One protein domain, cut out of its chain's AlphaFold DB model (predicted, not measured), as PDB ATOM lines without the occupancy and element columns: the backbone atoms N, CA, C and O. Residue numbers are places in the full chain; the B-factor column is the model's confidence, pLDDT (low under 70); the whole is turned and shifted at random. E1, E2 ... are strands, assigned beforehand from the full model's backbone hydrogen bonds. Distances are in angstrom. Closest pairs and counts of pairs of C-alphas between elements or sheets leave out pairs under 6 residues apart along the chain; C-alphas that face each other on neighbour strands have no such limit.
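Overview. This is residues 202 to 275 of the 372 residues of an uncharacterized protein of Fibrobacter sp. UWT2 (UniProt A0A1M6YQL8). A single four-stranded sheet, strongly twisted and curled like part of a barrel, makes an elongated body; at one end of it the start of E1 and the end of E4 run side by side. E4 bends sharply and keeps beside E1, while the hairpin of E2 and E3 makes the other side of the sheet. The printed part has 74 residues and no named helix; the strands follow as E1, E2, E3, E4, and the mixed sheet has the order E2, E3, E1, E4. It is all strand and only just loose, close to compact, with a radius of gyration of the C-alphas of 13.8 A and spans of 40 by 24 by 21 A.

Arrangement. E1, residues 202 to 213, is an inner strand and antiparallel to the edge strand E4, residues 260 to 275, at 157 degrees; N 204 and O 273 are 2.9 A apart, within hydrogen-bond range. E4 bends by 94 degrees at residue 266. E3, residues 239 to 247, is parallel to E1 at 48 degrees, with N 209 and O 241 2.8 A apart. E2, residues 223 to 227, forms a hairpin with E3, antiparallel at 154 degrees, with N 226 and O 244 2.8 A apart. The pairing is staggered: E3 pairs with E1 over residues 239 to 243 and with E2 over 243 to 247. E2 and E4 are apart.

Along the chain. E1 begins at C-alpha 202, (-22.325, -2.805, 55.752), and is 33.8 A long. E2 measures 12.8 A and E3 25.7 A. E4, 27.9 A from first to last C-alpha, ends at C-alpha 275, (-26.130, -6.135, 54.904).

Size, cuts and confidence. The C-alphas of Arg 202 and Val 219, the two farthest apart, are 40.8 A apart. The printed part has no cut. The links E2 to E3 and E3 to E4 are long. Residues 217 to 218, 230 to 232 and 249 to 250 have pLDDT under 70.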
ATOM      1  N   ARG A 202     -23.356  -2.647  56.775       83.69
ATOM      2  CA  ARG A 202     -22.325  -2.805  55.752       83.69
ATOM      3  C   ARG A 202     -22.957  -2.896  54.372       83.69
ATOM      4  O   ARG A 202     -24.143  -3.178  54.230       83.69
ATOM      5  N   VAL A 203     -22.149  -2.662  53.351       83.69
ATOM      6  CA  VAL A 203     -22.553  -2.824  51.956       83.69
ATOM      7  C   VAL A 203     -21.681  -3.901  51.345       83.69
ATOM      8  O   VAL A 203     -20.466  -3.914  51.542       83.69
ATOM      9  N   PHE A 204     -22.314  -4.822  50.635       83.00
ATOM     10  CA  PHE A 204     -21.638  -5.864  49.886       83.00
ATOM     11  C   PHE A 204     -21.764  -5.578  48.388       83.00
ATOM     12  O   PHE A 204     -22.845  -5.242  47.897       83.00
ATOM     13  N   TYR A 205     -20.647  -5.733  47.678       88.44
ATOM     14  CA  TYR A 205     -20.558  -5.542  46.237       88.44
ATOM     15  C   TYR A 205     -20.624  -6.885  45.508       88.44
ATOM     16  O   TYR A 205     -19.910  -7.837  45.849       88.44
ATOM     17  N   TRP A 206     -21.439  -6.953  44.459       90.50
ATOM     18  CA  TRP A 206     -21.534  -8.131  43.599       90.50
ATOM     19  C   TRP A 206     -21.776  -7.804  42.142       90.50
ATOM     20  O   TRP A 206     -22.212  -6.710  41.800       90.50
ATOM     21  N   ARG A 207     -21.504  -8.774  41.268       91.38
ATOM     22  CA  ARG A 207     -21.902  -8.725  39.857       91.38
ATOM     23  C   ARG A 207     -22.554 -10.034  39.467       91.38
ATOM     24  O   ARG A 207     -22.126 -11.101  39.902       91.38
ATOM     25  N   THR A 208     -23.542  -9.953  38.587       90.94
ATOM     26  CA  THR A 208     -24.057 -11.135  37.899       90.94
ATOM     27  C   THR A 208     -22.976 -11.716  36.994       90.94
ATOM     28  O   THR A 208     -22.291 -10.975  36.288       90.94
ATOM     29  N   MET A 209     -22.859 -13.032  36.976       92.06
ATOM     30  CA  MET A 209     -22.014 -13.791  36.067       92.06
ATOM     31  C   MET A 209     -22.919 -14.588  35.134       92.06
ATOM     32  O   MET A 209     -23.903 -15.181  35.580       92.06
ATOM     33  N   LYS A 210     -22.615 -14.581  33.835       89.38
ATOM     34  CA  LYS A 210     -23.405 -15.342  32.871       89.38
ATOM     35  C   LYS A 210     -23.213 -16.841  33.109       89.38
ATOM     36  O   LYS A 210     -22.083 -17.320  33.166       89.38
ATOM     37  N   SER A 211     -24.321 -17.571  33.164       89.06
ATOM     38  CA  SER A 211     -24.320 -19.032  33.214       89.06
ATOM     39  C   SER A 211     -25.054 -19.591  32.005       89.06
ATOM     40  O   SER A 211     -26.085 -19.063  31.580       89.06
ATOM     41  N   THR A 212     -24.511 -20.659  31.427       89.00
ATOM     42  CA  THR A 212     -25.082 -21.321  30.253       89.00
ATOM     43  C   THR A 212     -25.360 -22.778  30.588       89.00
ATOM     44  O   THR A 212     -24.515 -23.466  31.155       89.00
ATOM     45  N   CYS A 213     -26.554 -23.258  30.250       86.94
ATOM     46  CA  CYS A 213     -26.885 -24.666  30.414       86.94
ATOM     47  C   CYS A 213     -26.294 -25.478  29.257       86.94
ATOM     48  O   CYS A 213     -26.641 -25.244  28.099       86.94
ATOM     49  N   THR A 214     -25.438 -26.445  29.577       85.25
ATOM     50  CA  THR A 214     -24.817 -27.347  28.588       85.25
ATOM     51  C   THR A 214     -25.743 -28.468  28.136       85.25
ATOM     52  O   THR A 214     -25.592 -28.989  27.034       85.25
ATOM     53  N   HIS A 215     -26.712 -28.841  28.974       81.31
ATOM     54  CA  HIS A 215     -27.671 -29.896  28.680       81.31
ATOM     55  C   HIS A 215     -29.048 -29.528  29.227       81.31
ATOM     56  O   HIS A 215     -29.330 -29.707  30.415       81.31
ATOM     57  N   ARG A 216     -29.907 -29.022  28.342       72.62
ATOM     58  CA  ARG A 216     -31.305 -28.728  28.669       72.62
ATOM     59  C   ARG A 216     -32.066 -30.041  28.786       72.62
ATOM     60  O   ARG A 216     -31.945 -30.890  27.906       72.62
ATOM     61  N   VAL A 217     -32.777 -30.217  29.893       69.94
ATOM     62  CA  VAL A 217     -33.565 -31.432  30.144       69.94
ATOM     63  C   VAL A 217     -34.996 -31.235  29.661       69.94
ATOM     64  O   VAL A 217     -35.495 -32.094  28.942       69.94
ATOM     65  N   ASP A 218     -35.582 -30.065  29.929       69.88
ATOM     66  CA  ASP A 218     -36.931 -29.708  29.493       69.88
ATOM     67  C   ASP A 218     -36.943 -28.413  28.662       69.88
ATOM     68  O   ASP A 218     -36.057 -27.557  28.775       69.88
ATOM     69  N   VAL A 219     -37.961 -28.257  27.812       74.38
ATOM     70  CA  VAL A 219     -38.224 -27.014  27.074       74.38
ATOM     71  C   VAL A 219     -39.267 -26.219  27.853       74.38
ATOM     72  O   VAL A 219     -40.415 -26.642  27.949       74.38
ATOM     73  N   CYS A 220     -38.863 -25.084  28.424       77.81
ATOM     74  CA  CYS A 220     -39.794 -24.137  29.037       77.81
ATOM     75  C   CYS A 220     -40.319 -23.165  27.970       77.81
ATOM     76  O   CYS A 220     -39.517 -22.637  27.196       77.81
ATOM     77  N   ASP A 221     -41.618 -22.866  27.989       79.44
ATOM     78  CA  ASP A 221     -42.196 -21.788  27.171       79.44
ATOM     79  C   ASP A 221     -41.786 -20.401  27.701       79.44
ATOM     80  O   ASP A 221     -41.474 -19.497  26.926       79.44
ATOM     81  N   GLU A 222     -41.684 -20.263  29.026       82.19
ATOM     82  CA  GLU A 222     -41.202 -19.064  29.714       82.19
ATOM     83  C   GLU A 222     -40.164 -19.423  30.786       82.19
ATOM     84  O   GLU A 222     -40.240 -20.477  31.428       82.19
ATOM     85  N   THR A 223     -39.170 -18.549  30.982       82.00
ATOM     86  CA  THR A 223     -38.092 -18.753  31.963       82.00
ATOM     87  C   THR A 223     -37.927 -17.555  32.885       82.00
ATOM     88  O   THR A 223     -37.944 -16.412  32.431       82.00
ATOM     89  N   ASN A 224     -37.701 -17.831  34.168       85.12
ATOM     90  CA  ASN A 224     -37.401 -16.844  35.194       85.12
ATOM     91  C   ASN A 224     -35.925 -16.917  35.575       85.12
ATOM     92  O   ASN A 224     -35.367 -18.002  35.733       85.12
ATOM     93  N   ALA A 225     -35.284 -15.758  35.716       83.38
ATOM     94  CA  ALA A 225     -33.915 -15.688  36.206       83.38
ATOM     95  C   ALA A 225     -33.887 -15.987  37.711       83.38
ATOM     96  O   ALA A 225     -34.588 -15.340  38.488       83.38
ATOM     97  N   ASP A 226     -33.038 -16.929  38.107       78.81
ATOM     98  CA  ASP A 226     -32.787 -17.291  39.495       78.81
ATOM     99  C   ASP A 226     -31.311 -17.048  39.830       78.81
ATOM    100  O   ASP A 226     -30.395 -17.556  39.175       78.81
ATOM    101  N   THR A 227     -31.067 -16.212  40.834       78.38
ATOM    102  CA  THR A 227     -29.721 -15.832  41.264       78.38
ATOM    103  C   THR A 227     -29.323 -16.636  42.489       78.38
ATOM    104  O   THR A 227     -29.862 -16.424  43.579       78.38
ATOM    105  N   ILE A 228     -28.316 -17.498  42.345       75.88
ATOM    106  CA  ILE A 228     -27.800 -18.288  43.465       75.88
ATOM    107  C   ILE A 228     -26.743 -17.473  44.204       75.88
ATOM    108  O   ILE A 228     -25.560 -17.456  43.863       75.88
ATOM    109  N   TYR A 229     -27.195 -16.780  45.239       77.00
ATOM    110  CA  TYR A 229     -26.350 -16.087  46.200       77.00
ATOM    111  C   TYR A 229     -25.489 -17.114  46.975       77.00
ATOM    112  O   TYR A 229     -26.064 -17.989  47.624       77.00
ATOM    113  N   PRO A 230     -24.138 -17.070  46.939       67.44
ATOM    114  CA  PRO A 230     -23.319 -17.931  47.787       67.44
ATOM    115  C   PRO A 230     -23.634 -17.785  49.279       67.44
ATOM    116  O   PRO A 230     -24.070 -16.749  49.776       67.44
ATOM    117  N   THR A 231     -23.387 -18.862  50.017       66.94
ATOM    118  CA  THR A 231     -23.669 -18.957  51.457       66.94
ATOM    119  C   THR A 231     -22.691 -18.156  52.322       66.94
ATOM    120  O   THR A 231     -22.966 -17.910  53.493       66.94
ATOM    121  N   SER A 232     -21.556 -17.729  51.763       65.88
ATOM    122  CA  SER A 232     -20.567 -16.875  52.427       65.88
ATOM    123  C   SER A 232     -19.949 -15.885  51.441       65.88
ATOM    124  O   SER A 232     -19.877 -16.157  50.243       65.88
ATOM    125  N   TRP A 233     -19.507 -14.734  51.956       72.62
ATOM    126  CA  TRP A 233     -19.073 -13.589  51.153       72.62
ATOM    127  C   TRP A 233     -17.804 -12.977  51.717       72.62
ATOM    128  O   TRP A 233     -17.649 -12.853  52.936       72.62
ATOM    129  N   LYS A 234     -16.922 -12.520  50.830       74.06
ATOM    130  CA  LYS A 234     -15.743 -11.748  51.222       74.06
ATOM    131  C   LYS A 234     -16.047 -10.259  51.081       74.06
ATOM    132  O   LYS A 234     -16.337  -9.795  49.987       74.06
ATOM    133  N   ILE A 235     -15.961  -9.515  52.187       70.38
ATOM    134  CA  ILE A 235     -16.298  -8.078  52.228       70.38
ATOM    135  C   ILE A 235     -15.344  -7.208  51.396       70.38
ATOM    136  O   ILE A 235     -15.732  -6.165  50.890       70.38
ATOM    137  N   ASN A 236     -14.105  -7.671  51.222       79.69
ATOM    138  CA  ASN A 236     -13.079  -6.972  50.449       79.69
ATOM    139  C   ASN A 236     -13.089  -7.354  48.962       79.69
ATOM    140  O   ASN A 236     -12.148  -7.013  48.253       79.69
ATOM    141  N   ASP A 237     -14.084  -8.118  48.509       81.06
ATOM    142  CA  ASP A 237     -14.150  -8.607  47.137       81.06
ATOM    143  C   ASP A 237     -15.533  -8.371  46.531       81.06
ATOM    144  O   ASP A 237     -16.548  -8.333  47.228       81.06
ATOM    145  N   THR A 238     -15.566  -8.223  45.209       85.00
ATOM    146  CA  THR A 238     -16.819  -8.186  44.462       85.00
ATOM    147  C   THR A 238     -17.198  -9.610  44.105       85.00
ATOM    148  O   THR A 238     -16.565 -10.240  43.261       85.00
ATOM    149  N   ASN A 239     -18.242 -10.136  44.737       86.75
ATOM    150  CA  ASN A 239     -18.570 -11.547  44.564       86.75
ATOM    151  C   ASN A 239     -19.342 -11.761  43.254       86.75
ATOM    152  O   ASN A 239     -20.183 -10.946  42.860       86.75
ATOM    153  N   LEU A 240     -19.049 -12.870  42.580       88.06
ATOM    154  CA  LEU A 240     -19.703 -13.249  41.333       88.06
ATOM    155  C   LEU A 240     -20.918 -14.124  41.638       88.06
ATOM    156  O   LEU A 240     -20.790 -15.162  42.281       88.06
ATOM    157  N   VAL A 241     -22.090 -13.697  41.174       89.12
ATOM    158  CA  VAL A 241     -23.359 -14.400  41.394       89.12
ATOM    159  C   VAL A 241     -23.826 -14.984  40.061       89.12
ATOM    160  O   VAL A 241     -24.163 -14.205  39.164       89.12
ATOM    161  N   PRO A 242     -23.820 -16.317  39.879       88.88
ATOM    162  CA  PRO A 242     -24.316 -16.928  38.653       88.88
ATOM    163  C   PRO A 242     -25.816 -16.671  38.496       88.88
ATOM    164  O   PRO A 242     -26.575 -16.710  39.468       88.88
ATOM    165  N   VAL A 243     -26.234 -16.405  37.259       88.00
ATOM    166  CA  VAL A 243     -27.648 -16.257  36.899       88.00
ATOM    167  C   VAL A 243     -28.093 -17.531  36.207       88.00
ATOM    168  O   VAL A 243     -27.757 -17.767  35.045       88.00
ATOM    169  N   HIS A 244     -28.828 -18.358  36.935       87.75
ATOM    170  CA  HIS A 244     -29.491 -19.530  36.388       87.75
ATOM    171  C   HIS A 244     -30.888 -19.147  35.903       87.75
ATOM    172  O   HIS A 244     -31.369 -18.039  36.132       87.75
ATOM    173  N   TYR A 245     -31.530 -20.068  35.198       84.25
ATOM    174  CA  TYR A 245     -32.897 -19.901  34.728       84.25
ATOM    175  C   TYR A 245     -33.714 -21.114  35.159       84.25
ATOM    176  O   TYR A 245     -33.225 -22.242  35.061       84.25
ATOM    177  N   SER A 246     -34.938 -20.885  35.623       82.25
ATOM    178  CA  SER A 246     -35.951 -21.902  35.921       82.25
ATOM    179  C   SER A 246     -37.165 -21.713  35.006       82.25
ATOM    180  O   SER A 246     -37.355 -20.625  34.458       82.25
ATOM    181  N   CYS A 247     -37.971 -22.758  34.782       85.31
ATOM    182  CA  CYS A 247     -39.235 -22.590  34.057       85.31
ATOM    183  C   CYS A 247     -40.200 -21.752  34.915       85.31
ATOM    184  O   CYS A 247     -40.264 -21.953  36.126       85.31
ATOM    185  N   ALA A 248     -40.920 -20.807  34.304       80.94
ATOM    186  CA  ALA A 248     -41.740 -19.848  35.048       80.94
ATOM    187  C   ALA A 248     -43.012 -20.463  35.657       80.94
ATOM    188  O   ALA A 248     -43.309 -20.189  36.816       80.94
ATOM    189  N   ASP A 249     -43.702 -21.328  34.906       68.94
ATOM    190  CA  ASP A 249     -45.066 -21.782  35.225       68.94
ATOM    191  C   ASP A 249     -45.265 -23.306  35.062       68.94
ATOM    192  O   ASP A 249     -46.337 -23.776  34.678       68.94
ATOM    193  N   SER A 250     -44.238 -24.118  35.327       68.69
ATOM    194  CA  SER A 250     -44.355 -25.583  35.249       68.69
ATOM    195  C   SER A 250     -43.465 -26.314  36.258       68.69
ATOM    196  O   SER A 250     -42.487 -25.765  36.755       68.69
ATOM    197  N   GLU A 251     -43.778 -27.586  36.539       70.75
ATOM    198  CA  GLU A 251     -42.910 -28.492  37.322       70.75
ATOM    199  C   GLU A 251     -41.624 -28.897  36.564       70.75
ATOM    200  O   GLU A 251     -40.816 -29.682  37.061       70.75
ATOM    201  N   LEU A 252     -41.435 -28.384  35.345       74.00
ATOM    202  CA  LEU A 252     -40.296 -28.695  34.491       74.00
ATOM    203  C   LEU A 252     -39.050 -27.928  34.938       74.00
ATOM    204  O   LEU A 252     -39.118 -26.819  35.471       74.00
ATOM    205  N   THR A 253     -37.879 -28.509  34.685       74.75
ATOM    206  CA  THR A 253     -36.599 -27.914  35.078       74.75
ATOM    207  C   THR A 253     -35.791 -27.525  33.842       74.75
ATOM    208  O   THR A 253     -35.372 -28.374  33.059       74.75
ATOM    209  N   TYR A 254     -35.487 -26.230  33.695       80.12
ATOM    210  CA  TYR A 254     -34.731 -25.706  32.545       80.12
ATOM    211  C   TYR A 254     -33.347 -26.365  32.379       80.12
ATOM    212  O   TYR A 254     -32.906 -26.666  31.268       80.12
ATOM    213  N   CYS A 255     -32.642 -26.600  33.488       85.06
ATOM    214  CA  CYS A 255     -31.334 -27.246  33.494       85.06
ATOM    215  C   CYS A 255     -31.077 -27.953  34.823       85.06
ATOM    216  O   CYS A 255     -31.358 -27.400  35.885       85.06
ATOM    217  N   ILE A 256     -30.465 -29.135  34.783       82.75
ATOM    218  CA  ILE A 256     -30.010 -29.798  36.010       82.75
ATOM    219  C   ILE A 256     -28.816 -29.051  36.614       82.75
ATOM    220  O   ILE A 256     -27.929 -28.586  35.897       82.75
ATOM    221  N   ASN A 257     -28.758 -28.980  37.947       78.50
ATOM    222  CA  ASN A 257     -27.766 -28.174  38.675       78.50
ATOM    223  C   ASN A 257     -26.303 -28.454  38.277       78.50
ATOM    224  O   ASN A 257     -25.488 -27.538  38.269       78.50
ATOM    225  N   SER A 258     -25.964 -29.693  37.906       82.94
ATOM    226  CA  SER A 258     -24.603 -30.096  37.518       82.94
ATOM    227  C   SER A 258     -24.206 -29.740  36.079       82.94
ATOM    228  O   SER A 258     -23.089 -30.051  35.667       82.94
ATOM    229  N   LYS A 259     -25.104 -29.136  35.288       88.56
ATOM    230  CA  LYS A 259     -24.887 -28.824  33.861       88.56
ATOM    231  C   LYS A 259     -24.842 -27.333  33.551       88.56
ATOM    232  O   LYS A 259     -24.801 -26.958  32.377       88.56
ATOM    233  N   TRP A 260     -24.797 -26.497  34.581       88.31
ATOM    234  CA  TRP A 260     -24.500 -25.081  34.441       88.31
ATOM    235  C   TRP A 260     -22.999 -24.857  34.276       88.31
ATOM    236  O   TRP A 260     -22.204 -25.254  35.125       88.31
ATOM    237  N   GLU A 261     -22.622 -24.189  33.192       90.56
ATOM    238  CA  GLU A 261     -21.280 -23.651  32.996       90.56
ATOM    239  C   GLU A 261     -21.289 -22.148  33.245       90.56
ATOM    240  O   GLU A 261     -22.075 -21.400  32.657       90.56
ATOM    241  N   ASN A 262     -20.406 -21.715  34.137       89.44
ATOM    242  CA  ASN A 262     -20.288 -20.337  34.582       89.44
ATOM    243  C   ASN A 262     -19.153 -19.636  33.835       89.44
ATOM    244  O   ASN A 262     -18.008 -20.083  33.893       89.44
ATOM    245  N   ASP A 263     -19.457 -18.519  33.179       88.69
ATOM    246  CA  ASP A 263     -18.481 -17.712  32.452       88.69
ATOM    247  C   ASP A 263     -18.057 -16.504  33.294       88.69
ATOM    248  O   ASP A 263     -18.699 -15.451  33.286       88.69
ATOM    249  N   SER A 264     -16.941 -16.649  34.008       82.56
ATOM    250  CA  SER A 264     -16.369 -15.593  34.850       82.56
ATOM    251  C   SER A 264     -15.800 -14.401  34.070       82.56
ATOM    252  O   SER A 264     -15.415 -13.407  34.686       82.56
ATOM    253  N   THR A 265     -15.774 -14.459  32.733       86.56
ATOM    254  CA  THR A 265     -15.352 -13.345  31.869       86.56
ATOM    255  C   THR A 265     -16.530 -12.483  31.401       86.56
ATOM    256  O   THR A 265     -16.348 -11.302  31.099       86.56
ATOM    257  N   ALA A 266     -17.753 -13.026  31.417       89.00
ATOM    258  CA  ALA A 266     -18.978 -12.333  31.028       89.00
ATOM    259  C   ALA A 266     -19.752 -11.824  32.258       89.00
ATOM    260  O   ALA A 266     -20.681 -12.469  32.759       89.00
ATOM    261  N   LEU A 267     -19.364 -10.639  32.743       91.19
ATOM    262  CA  LEU A 267     -19.869 -10.052  33.988       91.19
ATOM    263  C   LEU A 267     -20.821  -8.868  33.761       91.19
ATOM    264  O   LEU A 267     -20.634  -8.048  32.863       91.19
ATOM    265  N   GLY A 268     -21.819  -8.746  34.636       89.56
ATOM    266  CA  GLY A 268     -22.709  -7.589  34.714       89.56
ATOM    267  C   GLY A 268     -22.103  -6.399  35.466       89.56
ATOM    268  O   GLY A 268     -20.927  -6.375  35.834       89.56
ATOM    269  N   LYS A 269     -22.931  -5.378  35.719       92.06
ATOM    270  CA  LYS A 269     -22.537  -4.202  36.514       92.06
ATOM    271  C   LYS A 269     -22.351  -4.571  37.991       92.06
ATOM    272  O   LYS A 269     -22.944  -5.538  38.460       92.06
ATOM    273  N   VAL A 270     -21.524  -3.791  38.705       91.25
ATOM    274  CA  VAL A 270     -21.476  -3.885  40.177       91.25
ATOM    275  C   VAL A 270     -22.808  -3.410  40.717       91.25
ATOM    276  O   VAL A 270     -23.329  -2.393  40.260       91.25
ATOM    277  N   GLN A 271     -23.339  -4.180  41.650       89.94
ATOM    278  CA  GLN A 271     -24.505  -3.865  42.440       89.94
ATOM    279  C   GLN A 271     -24.126  -3.883  43.914       89.94
ATOM    280  O   GLN A 271     -23.298  -4.688  44.353       89.94
ATOM    281  N   ASP A 272     -24.797  -3.016  44.654       89.44
ATOM    282  CA  ASP A 272     -24.631  -2.852  46.085       89.44
ATOM    283  C   ASP A 272     -25.822  -3.524  46.752       89.44
ATOM    284  O   ASP A 272     -26.973  -3.312  46.360       89.44
ATOM    285  N   ARG A 273     -25.567  -4.339  47.769       83.81
ATOM    286  CA  ARG A 273     -26.625  -4.900  48.600       83.81
ATOM    287  C   ARG A 273     -26.330  -4.582  50.064       83.81
ATOM    288  O   ARG A 273     -25.234  -4.895  50.536       83.81
ATOM    289  N   PRO A 274     -27.277  -3.940  50.773       83.38
ATOM    290  CA  PRO A 274     -27.119  -3.665  52.189       83.38
ATOM    291  C   PRO A 274     -27.105  -4.979  52.963       83.38
ATOM    292  O   PRO A 274     -27.825  -5.926  52.641       83.38
ATOM    293  N   ASP A 275     -26.273  -5.018  53.987       81.00
ATOM    294  CA  ASP A 275     -26.130  -6.135  54.904       81.00
ATOM    295  C   ASP A 275     -25.822  -5.585  56.309       81.00
ATOM    296  O   ASP A 275     -25.577  -4.391  56.496       81.00
TER     297      ASP A 275